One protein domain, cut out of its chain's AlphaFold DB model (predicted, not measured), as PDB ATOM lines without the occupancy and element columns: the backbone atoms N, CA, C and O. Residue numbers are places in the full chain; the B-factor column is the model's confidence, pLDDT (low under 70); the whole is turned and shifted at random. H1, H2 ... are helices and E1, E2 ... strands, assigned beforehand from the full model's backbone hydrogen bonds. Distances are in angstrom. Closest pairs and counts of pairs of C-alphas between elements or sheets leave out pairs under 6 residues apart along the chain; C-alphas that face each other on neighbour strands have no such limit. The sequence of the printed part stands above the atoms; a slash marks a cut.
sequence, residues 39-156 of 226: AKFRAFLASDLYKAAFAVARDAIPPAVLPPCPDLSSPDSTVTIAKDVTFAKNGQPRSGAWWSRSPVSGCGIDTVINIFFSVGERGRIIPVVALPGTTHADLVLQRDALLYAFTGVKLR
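This is residues 39 to 156 of the 226 residues of an uncharacterized protein of Xanthobacter sp. YN2 (UniProt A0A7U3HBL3). A twisted sheet of four strands, E1 to E4, has helix H2 slantwise over one of its faces, while the short H1 sits on that same face beside the strands, close to E1. The last helix, H3, is not on the sheet, and residues 147 to 156, of which 147 to 154 belong to H3, stick out as an arm that adds to the length. The printed part has 118 residues with three named helices and four named strands, in the order H1, H2, E1, E2, E3, E4, H3; the sheet's order is E1, E2, E3, E4, all antiparallel, and the class is mixed, helices and strands. It is only just compact, close to loose, with a radius of gyration of the C-alphas of 15.8 A, and it is elongated, spanning 55 by 34 by 19 A.

H1 is residues 39 to 46, 11.0 A long, and begins at C-alpha 39 (-19.121, 6.660, -26.962). H2 is residues 48 to 59, 16.3 A long. E1 is residues 78 to 87, 20.5 A long, and bends by 91 degrees at residue 83. E2 is residues 93 to 106, 32.8 A long, and bends by 86 degrees at residue 96. E3 is residues 109 to 119, 31.0 A long, and E4 is residues 125 to 129, 13.0 A long. H3 is residues 139 to 154, 22.5 A long, and ends at C-alpha 154 (-66.750, 16.450, -25.095).

The strands make a meander, each the antiparallel neighbour of the one before. In the hairpin of E1 and E2, N 80 and O 99 are 2.9 A apart, within hydrogen-bond range. In the hairpin of E2 and E3, N 102 and O 113 are 2.9 A apart, and in that of E3 and E4, N 116 and O 128 are 2.9 A apart, both within that range. H1 and H2 on the same face give two layers, helices on one face of a sheet. H2 is over E3 and E4 at a height over the sheet of 8.9 A, and its line stands at 46 degrees to that of E3 on the local plane; its closest C-alphas to E4 are those of Ala 57 and Pro 127, 5.7 A. H1 is over none of the strands; its closest C-alphas to E1 are those of Lys 40 and Phe 87, 7.3 A. H1 and H2 are close but not clearly touching, at a steep tilt of 49 degrees, the same way; their closest C-alphas, those of Phe 44 and Tyr 50, are 6.6 A apart. H3 is apart from H1 and H2, and only just apart from E3, at 8.3 A. In H1, H2 and H3 every O i to N i+4 pair is within hydrogen-bond range.

The two C-alphas farthest apart, those of Lys 89 and Arg 156, are 55.7 A apart. The printed part has no cut. The link from H2 to E1, 18 residues, is long. The mean pLDDT of the printed part is 94.8, and no printed residue is under 70.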
ATOM      1  N   ALA A  39     -19.524   7.867 -26.249       97.56
ATOM      2  CA  ALA A  39     -19.121   6.660 -26.962       97.56
ATOM      3  C   ALA A  39     -20.011   5.482 -26.552       97.56
ATOM      4  O   ALA A  39     -20.563   4.796 -27.414       97.56
ATOM      5  N   LYS A  40     -20.232   5.308 -25.243       97.69
ATOM      6  CA  LYS A  40     -21.106   4.245 -24.721       97.69
ATOM      7  C   LYS A  40     -22.559   4.437 -25.123       97.69
ATOM      8  O   LYS A  40     -23.203   3.466 -25.506       97.69
ATOM      9  N   PHE A  41     -23.065   5.670 -25.100       98.00
ATOM     10  CA  PHE A  41     -24.444   5.920 -25.514       98.00
ATOM     11  C   PHE A  41     -24.659   5.628 -27.001       98.00
ATOM     12  O   PHE A  41     -25.625   4.953 -27.342       98.00
ATOM     13  N   ARG A  42     -23.728   6.023 -27.883       97.88
ATOM     14  CA  ARG A  42     -23.796   5.652 -29.309       97.88
ATOM     15  C   ARG A  42     -23.752   4.138 -29.521       97.88
ATOM     16  O   ARG A  42     -24.554   3.620 -30.291       97.88
ATOM     17  N   ALA A  43     -22.872   3.427 -28.813       97.94
ATOM     18  CA  ALA A  43     -22.815   1.965 -28.872       97.94
ATOM     19  C   ALA A  43     -24.131   1.322 -28.397       97.94
ATOM     20  O   ALA A  43     -24.633   0.390 -29.021       97.94
ATOM     21  N   PHE A  44     -24.731   1.860 -27.333       97.81
ATOM     22  CA  PHE A  44     -26.029   1.414 -26.842       97.81
ATOM     23  C   PHE A  44     -27.159   1.660 -27.855       97.81
ATOM     24  O   PHE A  44     -27.954   0.753 -28.085       97.81
ATOM     25  N   LEU A  45     -27.212   2.822 -28.516       97.31
ATOM     26  CA  LEU A  45     -28.216   3.103 -29.553       97.31
ATOM     27  C   LEU A  45     -28.113   2.151 -30.760       97.31
ATOM     28  O   LEU A  45     -29.114   1.889 -31.418       97.31
ATOM     29  N   ALA A  46     -26.927   1.598 -31.033       97.38
ATOM     30  CA  ALA A  46     -26.725   0.584 -32.071       97.38
ATOM     31  C   ALA A  46     -27.046  -0.856 -31.609       97.38
ATOM     32  O   ALA A  46     -27.113  -1.769 -32.436       97.38
ATOM     33  N   SER A  47     -27.234  -1.071 -30.302       97.88
ATOM     34  CA  SER A  47     -27.417  -2.400 -29.711       97.88
ATOM     35  C   SER A  47     -28.800  -2.996 -29.980       97.88
ATOM     36  O   SER A  47     -29.799  -2.285 -30.121       97.88
ATOM     37  N   ASP A  48     -28.887  -4.326 -29.957       97.69
ATOM     38  CA  ASP A  48     -30.164  -5.034 -30.112       97.69
ATOM     39  C   ASP A  48     -31.113  -4.799 -28.934       97.69
ATOM     40  O   ASP A  48     -32.330  -4.801 -29.109       97.69
ATOM     41  N   LEU A  49     -30.569  -4.492 -27.752       96.88
ATOM     42  CA  LEU A  49     -31.357  -4.091 -26.591       96.88
ATOM     43  C   LEU A  49     -32.154  -2.808 -26.873       96.88
ATOM     44  O   LEU A  49     -33.342  -2.737 -26.557       96.88
ATOM     45  N   TYR A  50     -31.521  -1.802 -27.488       97.50
ATOM     46  CA  TYR A  50     -32.211  -0.569 -27.866       97.50
ATOM     47  C   TYR A  50     -33.234  -0.815 -28.979       97.50
ATOM     48  O   TYR A  50     -34.373  -0.364 -28.864       97.50
ATOM     49  N   LYS A  51     -32.875  -1.592 -30.013       97.06
ATOM     50  CA  LYS A  51     -33.802  -1.965 -31.098       97.06
ATOM     51  C   LYS A  51     -35.051  -2.673 -30.564       97.06
ATOM     52  O   LYS A  51     -36.156  -2.340 -30.982       97.06
ATOM     53  N   ALA A  52     -34.895  -3.597 -29.615       97.56
ATOM     54  CA  ALA A  52     -36.014  -4.299 -28.990       97.56
ATOM     55  C   ALA A  52     -36.906  -3.346 -28.177       97.56
ATOM     56  O   ALA A  52     -38.128  -3.386 -28.307       97.56
ATOM     57  N   ALA A  53     -36.314  -2.442 -27.388       97.06
ATOM     58  CA  ALA A  53     -37.075  -1.429 -26.654       97.06
ATOM     59  C   ALA A  53     -37.835  -0.478 -27.597       97.06
ATOM     60  O   ALA A  53     -38.976  -0.111 -27.318       97.06
ATOM     61  N   PHE A  54     -37.225  -0.103 -28.722       96.38
ATOM     62  CA  PHE A  54     -37.866   0.713 -29.749       96.38
ATOM     63  C   PHE A  54     -39.008  -0.037 -30.447       96.38
ATOM     64  O   PHE A  54     -40.064   0.545 -30.663       96.38
ATOM     65  N   ALA A  55     -38.839  -1.328 -30.754       96.25
ATOM     66  CA  ALA A  55     -39.900  -2.156 -31.326       96.25
ATOM     67  C   ALA A  55     -41.121  -2.234 -30.395       96.25
ATOM     68  O   ALA A  55     -42.234  -1.970 -30.838       96.25
ATOM     69  N   VAL A  56     -40.905  -2.457 -29.092       97.19
ATOM     70  CA  VAL A  56     -41.978  -2.420 -28.079       97.19
ATOM     71  C   VAL A  56     -42.697  -1.068 -28.072       97.19
ATOM     72  O   VAL A  56     -43.923  -1.021 -28.006       97.19
ATOM     73  N   ALA A  57     -41.951   0.038 -28.158       96.88
ATOM     74  CA  ALA A  57     -42.542   1.371 -28.230       96.88
ATOM     75  C   ALA A  57     -43.375   1.562 -29.504       96.88
ATOM     76  O   ALA A  57     -44.482   2.087 -29.445       96.88
ATOM     77  N   ARG A  58     -42.852   1.119 -30.651       94.56
ATOM     78  CA  ARG A  58     -43.523   1.212 -31.948       94.56
ATOM     79  C   ARG A  58     -44.837   0.436 -31.953       94.56
ATOM     80  O   ARG A  58     -45.835   0.953 -32.437       94.56
ATOM     81  N   ASP A  59     -44.848  -0.764 -31.386       95.75
ATOM     82  CA  ASP A  59     -46.037  -1.617 -31.353       95.75
ATOM     83  C   ASP A  59     -47.130  -1.059 -30.412       95.75
ATOM     84  O   ASP A  59     -48.301  -1.407 -30.543       95.75
ATOM     85  N   ALA A  60     -46.772  -0.142 -29.503       96.19
ATOM     86  CA  ALA A  60     -47.715   0.606 -28.670       96.19
ATOM     87  C   ALA A  60     -48.303   1.858 -29.357       96.19
ATOM     88  O   ALA A  60     -49.168   2.522 -28.779       96.19
ATOM     89  N   ILE A  61     -47.851   2.215 -30.568       95.19
ATOM     90  CA  ILE A  61     -48.386   3.360 -31.316       95.19
ATOM     91  C   ILE A  61     -49.753   2.978 -31.909       95.19
ATOM     92  O   ILE A  61     -49.845   1.994 -32.644       95.19
ATOM     93  N   PRO A  62     -50.824   3.756 -31.661       93.38
ATOM     94  CA  PRO A  62     -52.133   3.465 -32.234       93.38
ATOM     95  C   PRO A  62     -52.107   3.473 -33.776       93.38
ATOM     96  O   PRO A  62     -51.544   4.406 -34.360       93.38
ATOM     97  N   PRO A  63     -52.812   2.549 -34.461       92.69
ATOM     98  CA  PRO A  63     -52.901   2.539 -35.927       92.69
ATOM     99  C   PRO A  63     -53.478   3.828 -36.528       92.69
ATOM    100  O   PRO A  63     -53.207   4.163 -37.675       92.69
ATOM    101  N   ALA A  64     -54.263   4.580 -35.750       91.06
ATOM    102  CA  ALA A  64     -54.779   5.890 -36.148       91.06
ATOM    103  C   ALA A  64     -53.687   6.973 -36.272       91.06
ATOM    104  O   ALA A  64     -53.898   7.978 -36.949       91.06
ATOM    105  N   VAL A  65     -52.547   6.789 -35.600       92.56
ATOM    106  CA  VAL A  65     -51.363   7.655 -35.689       92.56
ATOM    107  C   VAL A  65     -50.403   7.121 -36.745       92.56
ATOM    108  O   VAL A  65     -49.888   7.891 -37.554       92.56
ATOM    109  N   LEU A  66     -50.167   5.808 -36.727       93.75
ATOM    110  CA  LEU A  66     -49.217   5.139 -37.605       93.75
ATOM    111  C   LEU A  66     -49.817   3.829 -38.149       93.75
ATOM    112  O   LEU A  66     -49.599   2.764 -37.570       93.75
ATOM    113  N   PRO A  67     -50.607   3.883 -39.233       92.88
ATOM    114  CA  PRO A  67     -51.144   2.693 -39.866       92.88
ATOM    115  C   PRO A  67     -50.021   1.898 -40.549       92.88
ATOM    116  O   PRO A  67     -48.986   2.470 -40.910       92.88
ATOM    117  N   PRO A  68     -50.221   0.587 -40.777       93.19
ATOM    118  CA  PRO A  68     -49.297  -0.219 -41.564       93.19
ATOM    119  C   PRO A  68     -49.043   0.426 -42.929       93.19
ATOM    120  O   PRO A  68     -49.978   0.678 -43.689       93.19
ATOM    121  N   CYS A  69     -47.778   0.712 -43.225       91.88
ATOM    122  CA  CYS A  69     -47.372   1.410 -44.437       91.88
ATOM    123  C   CYS A  69     -46.059   0.806 -44.962       91.88
ATOM    124  O   CYS A  69     -45.056   0.865 -44.248       91.88
ATOM    125  N   PRO A  70     -46.039   0.214 -46.172       93.31
ATOM    126  CA  PRO A  70     -44.820  -0.362 -46.748       93.31
ATOM    127  C   PRO A  70     -43.793   0.708 -47.144       93.31
ATOM    128  O   PRO A  70     -42.596   0.458 -47.063       93.31
ATOM    129  N   ASP A  71     -44.255   1.914 -47.491       92.88
ATOM    130  CA  ASP A  71     -43.414   3.036 -47.934       92.88
ATOM    131  C   ASP A  71     -43.032   3.983 -46.785       92.88
ATOM    132  O   ASP A  71     -42.744   5.165 -46.995       92.88
ATOM    133  N   LEU A  72     -43.101   3.502 -45.541       92.75
ATOM    134  CA  LEU A  72     -42.814   4.315 -44.371       92.75
ATOM    135  C   LEU A  72     -41.309   4.585 -44.268       92.75
ATOM    136  O   LEU A  72     -40.509   3.661 -44.139       92.75
ATOM    137  N   SER A  73     -40.927   5.860 -44.271       93.56
ATOM    138  CA  SER A  73     -39.535   6.298 -44.154       93.56
ATOM    139  C   SER A  73     -39.331   7.192 -42.931       93.56
ATOM    140  O   SER A  73     -40.214   7.973 -42.572       93.56
ATOM    141  N   SER A  74     -38.162   7.079 -42.292       92.62
ATOM    142  CA  SER A  74     -37.760   7.899 -41.140       92.62
ATOM    143  C   SER A  74     -36.266   8.262 -41.189       92.62
ATOM    144  O   SER A  74     -35.466   7.701 -40.437       92.62
ATOM    145  N   PRO A  75     -35.856   9.164 -42.101       83.50
ATOM    146  CA  PRO A  75     -34.439   9.408 -42.378       83.50
ATOM    147  C   PRO A  75     -33.686  10.126 -41.244       83.50
ATOM    148  O   PRO A  75     -32.482   9.940 -41.116       83.50
ATOM    149  N   ASP A  76     -34.376  10.876 -40.380       91.31
ATOM    150  CA  ASP A  76     -33.727  11.858 -39.496       91.31
ATOM    151  C   ASP A  76     -34.133  11.706 -38.024       91.31
ATOM    152  O   ASP A  76     -34.576  12.648 -37.362       91.31
ATOM    153  N   SER A  77     -34.010  10.491 -37.489       94.50
ATOM    154  CA  SER A  77     -34.289  10.260 -36.069       94.50
ATOM    155  C   SER A  77     -33.264  10.968 -35.178       94.50
ATOM    156  O   SER A  77     -32.061  10.734 -35.273       94.50
ATOM    157  N   THR A  78     -33.744  11.807 -34.262       96.12
ATOM    158  CA  THR A  78     -32.914  12.536 -33.296       96.12
ATOM    159  C   THR A  78     -33.045  11.939 -31.904       96.12
ATOM    160  O   THR A  78     -34.092  11.402 -31.535       96.12
ATOM    161  N   VAL A  79     -31.976  12.038 -31.112       96.69
ATOM    162  CA  VAL A  79     -31.966  11.610 -29.712       96.69
ATOM    163  C   VAL A  79     -31.506  12.762 -28.823       96.69
ATOM    164  O   VAL A  79     -30.491  13.396 -29.096       96.69
ATOM    165  N   THR A  80     -32.248  13.048 -27.755       95.75
ATOM    166  CA  THR A  80     -31.936  14.128 -26.806       95.75
ATOM    167  C   THR A  80     -31.887  13.579 -25.387       95.75
ATOM    168  O   THR A  80     -32.872  13.021 -24.909       95.75
ATOM    169  N   ILE A  81     -30.765  13.756 -24.688       96.94
ATOM    170  CA  ILE A  81     -30.635  13.351 -23.283       96.94
ATOM    171  C   ILE A  81     -31.527  14.240 -22.411       96.94
ATOM    172  O   ILE A  81     -31.392  15.459 -22.421       96.94
ATOM    173  N   ALA A  82     -32.438  13.619 -21.661       95.19
ATOM    174  CA  ALA A  82     -33.305  14.289 -20.691       95.19
ATOM    175  C   ALA A  82     -32.752  14.177 -19.262       95.19
ATOM    176  O   ALA A  82     -32.904  15.088 -18.455       95.19
ATOM    177  N   LYS A  83     -32.097  13.053 -18.951       95.75
ATOM    178  CA  LYS A  83     -31.371  12.799 -17.706       95.75
ATOM    179  C   LYS A  83     -30.130  11.987 -18.033       95.75
ATOM    180  O   LYS A  83     -30.231  11.012 -18.777       95.75
ATOM    181  N   ASP A  84     -29.006  12.357 -17.431       97.00
ATOM    182  CA  ASP A  84     -27.726  11.716 -17.701       97.00
ATOM    183  C   ASP A  84     -27.779  10.188 -17.611       97.00
ATOM    184  O   ASP A  84     -28.310   9.606 -16.653       97.00
ATOM    185  N   VAL A  85     -27.224   9.547 -18.640       97.81
ATOM    186  CA  VAL A  85     -27.220   8.097 -18.795       97.81
ATOM    187  C   VAL A  85     -25.911   7.541 -18.262       97.81
ATOM    188  O   VAL A  85     -24.831   7.841 -18.772       97.81
ATOM    189  N   THR A  86     -26.010   6.696 -17.239       97.38
ATOM    190  CA  THR A  86     -24.857   5.958 -16.715       97.38
ATOM    191  C   THR A  86     -24.875   4.534 -17.239       97.38
ATOM    192  O   THR A  86     -25.942   3.956 -17.443       97.38
ATOM    193  N   PHE A  87     -23.697   3.946 -17.438       97.56
ATOM    194  CA  PHE A  87     -23.555   2.607 -18.007       97.56
ATOM    195  C   PHE A  87     -22.834   1.667 -17.050       97.56
ATOM    196  O   PHE A  87     -21.887   2.050 -16.361       97.56
ATOM    197  N   ALA A  88     -23.265   0.411 -17.040       96.69
ATOM    198  CA  ALA A  88     -22.516  -0.685 -16.454       96.69
ATOM    199  C   ALA A  88     -21.293  -1.037 -17.322       96.69
ATOM    200  O   ALA A  88     -21.157  -0.590 -18.464       96.69
ATOM    201  N   LYS A  89     -20.389  -1.868 -16.785       96.12
ATOM    202  CA  LYS A  89     -19.184  -2.326 -17.502       96.12
ATOM    203  C   LYS A  89     -19.504  -3.070 -18.806       96.12
ATOM    204  O   LYS A  89     -18.715  -3.007 -19.736       96.12
ATOM    205  N   ASN A  90     -20.662  -3.726 -18.882       95.56
ATOM    206  CA  ASN A  90     -21.149  -4.436 -20.069       95.56
ATOM    207  C   ASN A  90     -21.824  -3.518 -21.114       95.56
ATOM    208  O   ASN A  90     -22.392  -4.022 -22.076       95.56
ATOM    209  N   GLY A  91     -21.829  -2.195 -20.912       95.81
ATOM    210  CA  GLY A  91     -22.450  -1.241 -21.835       95.81
ATOM    211  C   GLY A  91     -23.970  -1.093 -21.698       95.81
ATOM    212  O   GLY A  91     -24.559  -0.314 -22.440       95.81
ATOM    213  N   GLN A  92     -24.619  -1.775 -20.747       96.62
ATOM    214  CA  GLN A  92     -26.046  -1.573 -20.477       96.62
ATOM    215  C   GLN A  92     -26.284  -0.311 -19.634       96.62
ATOM    216  O   GLN A  92     -25.510  -0.042 -18.706       96.62
ATOM    217  N   PRO A  93     -27.350   0.460 -19.905       97.62
ATOM    218  CA  PRO A  93     -27.661   1.643 -19.118       97.62
ATOM    219  C   PRO A  93     -28.165   1.252 -17.713       97.62
ATOM    220  O   PRO A  93     -28.995   0.360 -17.560       97.62
ATOM    221  N   ARG A  94     -27.661   1.918 -16.665       97.69
ATOM    222  CA  ARG A  94     -28.069   1.721 -15.254       97.69
ATOM    223  C   ARG A  94     -29.035   2.786 -14.753       97.69
ATOM    224  O   ARG A  94     -29.825   2.516 -13.855       97.69
ATOM    225  N   SER A  95     -28.948   3.990 -15.304       97.69
ATOM    226  CA  SER A  95     -29.817   5.124 -14.996       97.69
ATOM    227  C   SER A  95     -29.889   6.047 -16.206       97.69
ATOM    228  O   SER A  95     -29.026   5.970 -17.076       97.69
ATOM    229  N   GLY A  96     -30.854   6.962 -16.213       97.44
ATOM    230  CA  GLY A  96     -30.945   8.035 -17.202       97.44
ATOM    231  C   GLY A  96     -32.274   8.048 -17.932       97.44
ATOM    232  O   GLY A  96     -33.151   7.220 -17.677       97.44
ATOM    233  N   ALA A  97     -32.426   9.032 -18.808       97.69
ATOM    234  CA  ALA A  97     -33.586   9.163 -19.668       97.69
ATOM    235  C   ALA A  97     -33.241   9.967 -20.918       97.69
ATOM    236  O   ALA A  97     -32.423  10.887 -20.875       97.69
ATOM    237  N   TRP A  98     -33.888   9.651 -22.031       97.88
ATOM    238  CA  TRP A  98     -33.691  10.357 -23.290       97.88
ATOM    239  C   TRP A  98     -34.956  10.320 -24.140       97.88
ATOM    240  O   TRP A  98     -35.791   9.427 -24.030       97.88
ATOM    241  N   TRP A  99     -35.078  11.309 -25.010       97.19
ATOM    242  CA  TRP A  99     -36.085  11.372 -26.054       97.19
ATOM    243  C   TRP A  99     -35.519  10.809 -27.345       97.19
ATOM    244  O   TRP A  99     -34.399  11.153 -27.706       97.19
ATOM    245  N   SER A 100     -36.300  10.004 -28.054       97.12
ATOM    246  CA  SER A 100     -36.112   9.710 -29.469       97.12
ATOM    247  C   SER A 100     -37.258  10.352 -30.245       97.12
ATOM    248  O   SER A 100     -38.426  10.142 -29.911       97.12
ATOM    249  N   ARG A 101     -36.925  11.176 -31.239       96.69
ATOM    250  CA  ARG A 101     -37.900  11.817 -32.123       96.69
ATOM    251  C   ARG A 101     -37.618  11.404 -33.550       96.69
ATOM    252  O   ARG A 101     -36.550  11.712 -34.073       96.69
ATOM    253  N   SER A 102     -38.582  10.741 -34.158       96.19
ATOM    254  CA  SER A 102     -38.462  10.169 -35.491       96.19
ATOM    255  C   SER A 102     -39.477  10.855 -36.400       96.19
ATOM    256  O   SER A 102     -40.672  10.597 -36.246       96.19
ATOM    257  N   PRO A 103     -39.061  11.754 -37.311       96.06
ATOM    258  CA  PRO A 103     -39.944  12.204 -38.376       96.06
ATOM    259  C   PRO A 103     -40.279  10.998 -39.248       96.06
ATOM    260  O   PRO A 103     -39.399  10.200 -39.571       96.06
ATOM    261  N   VAL A 104     -41.552  10.833 -39.570       95.25
ATOM    262  CA  VAL A 104     -42.065   9.697 -40.320       95.25
ATOM    263  C   VAL A 104     -42.935  10.211 -41.455       95.25
ATOM    264  O   VAL A 104     -43.899  10.941 -41.226       95.25
ATOM    265  N   SER A 105     -42.600   9.786 -42.669       94.62
ATOM    266  CA  SER A 105     -43.326  10.130 -43.888       94.62
ATOM    267  C   SER A 105     -43.643   8.880 -44.704       94.62
ATOM    268  O   SER A 105     -42.776   8.020 -44.857       94.62
ATOM    269  N   GLY A 106     -44.851   8.795 -45.255       93.38
ATOM    270  CA  GLY A 106     -45.289   7.682 -46.105       93.38
ATOM    271  C   GLY A 106     -46.802   7.491 -46.047       93.38
ATOM    272  O   GLY A 106     -47.443   7.916 -45.091       93.38
ATOM    273  N   CYS A 107     -47.404   6.889 -47.077       91.81
ATOM    274  CA  CYS A 107     -48.849   6.597 -47.129       91.81
ATOM    275  C   CYS A 107     -49.768   7.800 -46.816       91.81
ATOM    276  O   CYS A 107     -50.812   7.658 -46.181       91.81
ATOM    277  N   GLY A 108     -49.372   9.004 -47.246       91.06
ATOM    278  CA  GLY A 108     -50.123  10.241 -46.993       91.06
ATOM    279  C   GLY A 108     -50.029  10.766 -45.556       91.06
ATOM    280  O   GLY A 108     -50.766  11.685 -45.197       91.06
ATOM    281  N   ILE A 109     -49.135  10.204 -44.744       91.12
ATOM    282  CA  ILE A 109     -48.871  10.620 -43.370       91.12
ATOM    283  C   ILE A 109     -47.529  11.330 -43.323       91.12
ATOM    284  O   ILE A 109     -46.549  10.879 -43.911       91.12
ATOM    285  N   ASP A 110     -47.526  12.449 -42.612       91.94
ATOM    286  CA  ASP A 110     -46.348  13.225 -42.257       91.94
ATOM    287  C   ASP A 110     -46.505  13.612 -40.783       91.94
ATOM    288  O   ASP A 110     -47.396  14.385 -40.406       91.94
ATOM    289  N   THR A 111     -45.736  12.952 -39.923       94.81
ATOM    290  CA  THR A 111     -45.834  13.106 -38.473       94.81
ATOM    291  C   THR A 111     -44.474  12.913 -37.818       94.81
ATOM    292  O   THR A 111     -43.524  12.441 -38.433       94.81
ATOM    293  N   VAL A 112     -44.373  13.268 -36.543       96.00
ATOM    294  CA  VAL A 112     -43.186  12.986 -35.735       96.00
ATOM    295  C   VAL A 112     -43.590  12.030 -34.629       96.00
ATOM    296  O   VAL A 112     -44.483  12.323 -33.837       96.00
ATOM    297  N   ILE A 113     -42.940  10.875 -34.573       96.44
ATOM    298  CA  ILE A 113     -43.109   9.922 -33.483       96.44
ATOM    299  C   ILE A 113     -42.163  10.318 -32.356       96.44
ATOM    300  O   ILE A 113     -40.953  10.424 -32.554       96.44
ATOM    301  N   ASN A 114     -42.724  10.542 -31.169       96.69
ATOM    302  CA  ASN A 114     -41.979  10.919 -29.975       96.69
ATOM    303  C   ASN A 114     -41.995   9.751 -28.986       96.69
ATOM    304  O   ASN A 114     -43.058   9.347 -28.519       96.69
ATOM    305  N   ILE A 115     -40.822   9.224 -28.641       97.19
ATOM    306  CA  ILE A 115     -40.676   8.154 -27.651       97.19
ATOM    307  C   ILE A 115     -39.741   8.641 -26.553       97.19
ATOM    308  O   ILE A 115     -38.601   9.029 -26.808       97.19
ATOM    309  N   PHE A 116     -40.220   8.610 -25.318       97.75
ATOM    310  CA  PHE A 116     -39.400   8.842 -24.143       97.75
ATOM    311  C   PHE A 116     -38.918   7.508 -23.594       97.75
ATOM    312  O   PHE A 116     -39.711   6.607 -23.339       97.75
ATOM    313  N   PHE A 117     -37.620   7.384 -23.374       98.19
ATOM    314  CA  PHE A 117     -37.025   6.231 -22.725       98.19
ATOM    315  C   PHE A 117     -36.518   6.642 -21.354       98.19
ATOM    316  O   PHE A 117     -35.864   7.673 -21.201       98.19
ATOM    317  N   SER A 118     -36.772   5.801 -20.360       98.25
ATOM    318  CA  SER A 118     -36.169   5.929 -19.038       98.25
ATOM    319  C   SER A 118     -35.606   4.595 -18.582       98.25
ATOM    320  O   SER A 118     -36.095   3.533 -18.968       98.25
ATOM    321  N   VAL A 119     -34.558   4.644 -17.770       98.31
ATOM    322  CA  VAL A 119     -34.005   3.454 -17.131       98.31
ATOM    323  C   VAL A 119     -34.648   3.323 -15.758       98.31
ATOM    324  O   VAL A 119     -34.402   4.144 -14.872       98.31
ATOM    325  N   GLY A 120     -35.508   2.322 -15.613       96.62
ATOM    326  CA  GLY A 120     -36.158   1.976 -14.359       96.62
ATOM    327  C   GLY A 120     -35.252   1.175 -13.429       96.62
ATOM    328  O   GLY A 120     -34.034   1.072 -13.606       96.62
ATOM    329  N   GLU A 121     -35.868   0.563 -12.422       94.12
ATOM    330  CA  GLU A 121     -35.159  -0.310 -11.495       94.12
ATOM    331  C   GLU A 121     -34.470  -1.470 -12.226       94.12
ATOM    332  O   GLU A 121     -34.947  -1.978 -13.245       94.12
ATOM    333  N   ARG A 122     -33.320  -1.895 -11.689       93.12
ATOM    334  CA  ARG A 122     -32.511  -3.004 -12.227       93.12
ATOM    335  C   ARG A 122     -32.046  -2.808 -13.682       93.12
ATOM    336  O   ARG A 122     -31.707  -3.783 -14.339       93.12
ATOM    337  N   GLY A 123     -32.003  -1.569 -14.182       95.00
ATOM    338  CA  GLY A 123     -31.511  -1.270 -15.533       95.00
ATOM    339  C   GLY A 123     -32.517  -1.557 -16.653       95.00
ATOM    340  O   GLY A 123     -32.147  -1.546 -17.825       95.00
ATOM    341  N   ARG A 124     -33.791  -1.822 -16.326       96.81
ATOM    342  CA  ARG A 124     -34.830  -2.053 -17.339       96.81
ATOM    343  C   ARG A 124     -35.124  -0.761 -18.098       96.81
ATOM    344  O   ARG A 124     -35.431   0.258 -17.490       96.81
ATOM    345  N   ILE A 125     -35.109  -0.822 -19.426       98.06
ATOM    346  CA  ILE A 125     -35.529   0.296 -20.276       98.06
ATOM    347  C   ILE A 125     -37.057   0.314 -20.349       98.06
ATOM    348  O   ILE A 125     -37.684  -0.690 -20.686       98.06
ATOM    349  N   ILE A 126     -37.646   1.460 -20.023       98.00
ATOM    350  CA  ILE A 126     -39.085   1.711 -20.037       98.00
ATOM    351  C   ILE A 126     -39.363   2.735 -21.145       98.00
ATOM    352  O   ILE A 126     -39.092   3.925 -20.942       98.00
ATOM    353  N   PRO A 127     -39.850   2.294 -22.318       98.00
ATOM    354  CA  PRO A 127     -40.330   3.198 -23.350       98.00
ATOM    355  C   PRO A 127     -41.727   3.728 -23.008       98.00
ATOM    356  O   PRO A 127     -42.592   2.985 -22.550       98.00
ATOM    357  N   VAL A 128     -41.959   5.007 -23.282       97.31
ATOM    358  CA  VAL A 128     -43.259   5.671 -23.193       97.31
ATOM    359  C   VAL A 128     -43.489   6.424 -24.495       97.31
ATOM    360  O   VAL A 128     -42.724   7.326 -24.844       97.31
ATOM    361  N   VAL A 129     -44.541   6.051 -25.223       96.56
ATOM    362  CA  VAL A 129     -44.966   6.767 -26.430       96.56
ATOM    363  C   VAL A 129     -45.618   8.079 -26.003       96.56
ATOM    364  O   VAL A 129     -46.585   8.083 -25.243       96.56
ATOM    365  N   ALA A 130     -45.061   9.192 -26.464       96.25
ATOM    366  CA  ALA A 130     -45.624  10.516 -26.262       96.25
ATOM    367  C   ALA A 130     -46.558  10.888 -27.421       96.25
ATOM    368  O   ALA A 130     -46.691  10.153 -28.401       96.25
ATOM    369  N   LEU A 131     -47.209  12.046 -27.320       96.12
ATOM    370  CA  LEU A 131     -48.098  12.509 -28.375       96.12
ATOM    371  C   LEU A 131     -47.346  12.696 -29.703       96.12
ATOM    372  O   LEU A 131     -46.229  13.229 -29.712       96.12
ATOM    373  N   PRO A 132     -47.949  12.291 -30.835       95.62
ATOM    374  CA  PRO A 132     -47.343  12.485 -32.145       95.62
ATOM    375  C   PRO A 132     -47.282  13.970 -32.506       95.62
ATOM    376  O   PRO A 132     -48.100  14.761 -32.040       95.62
ATOM    377  N   GLY A 133     -46.351  14.343 -33.377       94.38
ATOM    378  CA  GLY A 133     -46.189  15.698 -33.896       94.38
ATOM    379  C   GLY A 133     -45.071  16.494 -33.229       94.38
ATOM    380  O   GLY A 133     -44.136  15.941 -32.656       94.38
ATOM    381  N   THR A 134     -45.143  17.819 -33.316       93.19
ATOM    382  CA  THR A 134     -44.035  18.716 -32.941       93.19
ATOM    383  C   THR A 134     -44.121  19.250 -31.512       93.19
ATOM    384  O   THR A 134     -43.515  20.272 -31.198       93.19
ATOM    385  N   THR A 135     -44.891  18.609 -30.628       90.75
ATOM    386  CA  THR A 135     -44.960  19.039 -29.226       90.75
ATOM    387  C   THR A 135     -43.597  18.942 -28.534       90.75
ATOM    388  O   THR A 135     -42.859  17.968 -28.683       90.75
ATOM    389  N   HIS A 136     -43.258  19.974 -27.760       86.75
ATOM    390  CA  HIS A 136     -42.046  20.024 -26.935       86.75
ATOM    391  C   HIS A 136     -42.346  19.841 -25.440       86.75
ATOM    392  O   HIS A 136     -41.430  19.879 -24.623       86.75
ATOM    393  N   ALA A 137     -43.620  19.669 -25.078       88.38
ATOM    394  CA  ALA A 137     -44.042  19.498 -23.696       88.38
ATOM    395  C   ALA A 137     -43.469  18.202 -23.101       88.38
ATOM    396  O   ALA A 137     -43.370  17.187 -23.795       88.38
ATOM    397  N   ASP A 138     -43.125  18.218 -21.813       89.69
ATOM    398  CA  ASP A 138     -42.811  16.989 -21.089       89.69
ATOM    399  C   ASP A 138     -44.048  16.073 -20.979       89.69
ATOM    400  O   ASP A 138     -45.179  16.478 -21.256       89.69
ATOM    401  N   LEU A 139     -43.837  14.815 -20.586       92.88
ATOM    402  CA  LEU A 139     -44.909  13.815 -20.525       92.88
ATOM    403  C   LEU A 139     -46.041  14.182 -19.555       92.88
ATOM    404  O   LEU A 139     -47.196  13.851 -19.824       92.88
ATOM    405  N   VAL A 140     -45.727  14.845 -18.438       92.88
ATOM    406  CA  VAL A 140     -46.730  15.251 -17.444       92.88
ATOM    407  C   VAL A 140     -47.599  16.345 -18.044       92.88
ATOM    408  O   VAL A 140     -48.823  16.222 -18.050       92.88
ATOM    409  N   LEU A 141     -46.972  17.354 -18.646       92.00
ATOM    410  CA  LEU A 141     -47.681  18.451 -19.283       92.00
ATOM    411  C   LEU A 141     -48.512  17.982 -20.485       92.00
ATOM    412  O   LEU A 141     -49.628  18.457 -20.672       92.00
ATOM    413  N   GLN A 142     -48.022  17.021 -21.277       94.06
ATOM    414  CA  GLN A 142     -48.812  16.411 -22.352       94.06
ATOM    415  C   GLN A 142     -50.058  15.710 -21.809       94.06
ATOM    416  O   GLN A 142     -51.158  15.963 -22.297       94.06
ATOM    417  N   ARG A 143     -49.908  14.856 -20.789       93.19
ATOM    418  CA  ARG A 143     -51.032  14.148 -20.162       93.19
ATOM    419  C   ARG A 143     -52.078  15.127 -19.633       93.19
ATOM    420  O   ARG A 143     -53.267  14.961 -19.897       93.19
ATOM    421  N   ASP A 144     -51.632  16.144 -18.908       92.75
ATOM    422  CA  ASP A 144     -52.524  17.115 -18.288       92.75
ATOM    423  C   ASP A 144     -53.217  17.978 -19.360       92.75
ATOM    424  O   ASP A 144     -54.423  18.213 -19.281       92.75
ATOM    425  N   ALA A 145     -52.512  18.365 -20.431       91.75
ATOM    426  CA  ALA A 145     -53.103  19.084 -21.560       91.75
ATOM    427  C   ALA A 145     -54.196  18.273 -22.280       91.75
ATOM    428  O   ALA A 145     -55.220  18.839 -22.668       91.75
ATOM    429  N   LEU A 146     -54.016  16.955 -22.435       92.56
ATOM    430  CA  LEU A 146     -55.030  16.090 -23.047       92.56
ATOM    431  C   LEU A 146     -56.315  16.031 -22.244       92.56
ATOM    432  O   LEU A 146     -57.390  16.045 -22.839       92.56
ATOM    433  N   LEU A 147     -56.213  15.993 -20.914       92.56
ATOM    434  CA  LEU A 147     -57.384  16.001 -20.045       92.56
ATOM    435  C   LEU A 147     -58.270  17.214 -20.361       92.56
ATOM    436  O   LEU A 147     -59.450  17.053 -20.667       92.56
ATOM    437  N   TYR A 148     -57.683  18.414 -20.388       92.56
ATOM    438  CA  TYR A 148     -58.418  19.643 -20.691       92.56
ATOM    439  C   TYR A 148     -58.920  19.698 -22.137       92.56
ATOM    440  O   TYR A 148     -60.059  20.107 -22.373       92.56
ATOM    441  N   ALA A 149     -58.106  19.262 -23.103       91.25
ATOM    442  CA  ALA A 149     -58.514  19.205 -24.504       91.25
ATOM    443  C   ALA A 149     -59.734  18.289 -24.693       91.25
ATOM    444  O   ALA A 149     -60.700  18.667 -25.354       91.25
ATOM    445  N   PHE A 150     -59.732  17.113 -24.065       91.69
ATOM    446  CA  PHE A 150     -60.828  16.153 -24.158       91.69
ATOM    447  C   PHE A 150     -62.084  16.641 -23.449       91.69
ATOM    448  O   PHE A 150     -63.172  16.491 -24.002       91.69
ATOM    449  N   THR A 151     -61.964  17.279 -22.281       91.25
ATOM    450  CA  THR A 151     -63.108  17.935 -21.633       91.25
ATOM    451  C   THR A 151     -63.723  18.988 -22.554       91.25
ATOM    452  O   THR A 151     -64.932  18.976 -22.772       91.25
ATOM    453  N   GLY A 152     -62.906  19.853 -23.163       90.62
ATOM    454  CA  GLY A 152     -63.385  20.880 -24.091       90.62
ATOM    455  C   GLY A 152     -64.084  20.306 -25.326       90.62
ATOM    456  O   GLY A 152     -65.124  20.817 -25.740       90.62
ATOM    457  N   VAL A 153     -63.547  19.222 -25.892       90.56
ATOM    458  CA  VAL A 153     -64.150  18.542 -27.044       90.56
ATOM    459  C   VAL A 153     -65.468  17.862 -26.672       90.56
ATOM    460  O   VAL A 153     -66.451  18.034 -27.391       90.56
ATOM    461  N   LYS A 154     -65.530  17.143 -25.546       89.25
ATOM    462  CA  LYS A 154     -66.750  16.450 -25.095       89.25
ATOM    463  C   LYS A 154     -67.912  17.410 -24.845       89.25
ATOM    464  O   LYS A 154     -69.044  17.078 -25.165       89.25
ATOM    465  N   LEU A 155     -67.630  18.628 -24.378       90.00
ATOM    466  CA  LEU A 155     -68.638  19.690 -24.235       90.00
ATOM    467  C   LEU A 155     -69.208  20.192 -25.575       90.00
ATOM    468  O   LEU A 155     -70.201  20.914 -25.587       90.00
ATOM    469  N   ARG A 156     -68.559  19.887 -26.705       89.12
ATOM    470  CA  ARG A 156     -68.971  20.320 -28.052       89.12
ATOM    471  C   ARG A 156     -69.467  19.175 -28.928       89.12
ATOM    472  O   ARG A 156     -70.170  19.437 -29.900       89.12
TER     473      ARG A 156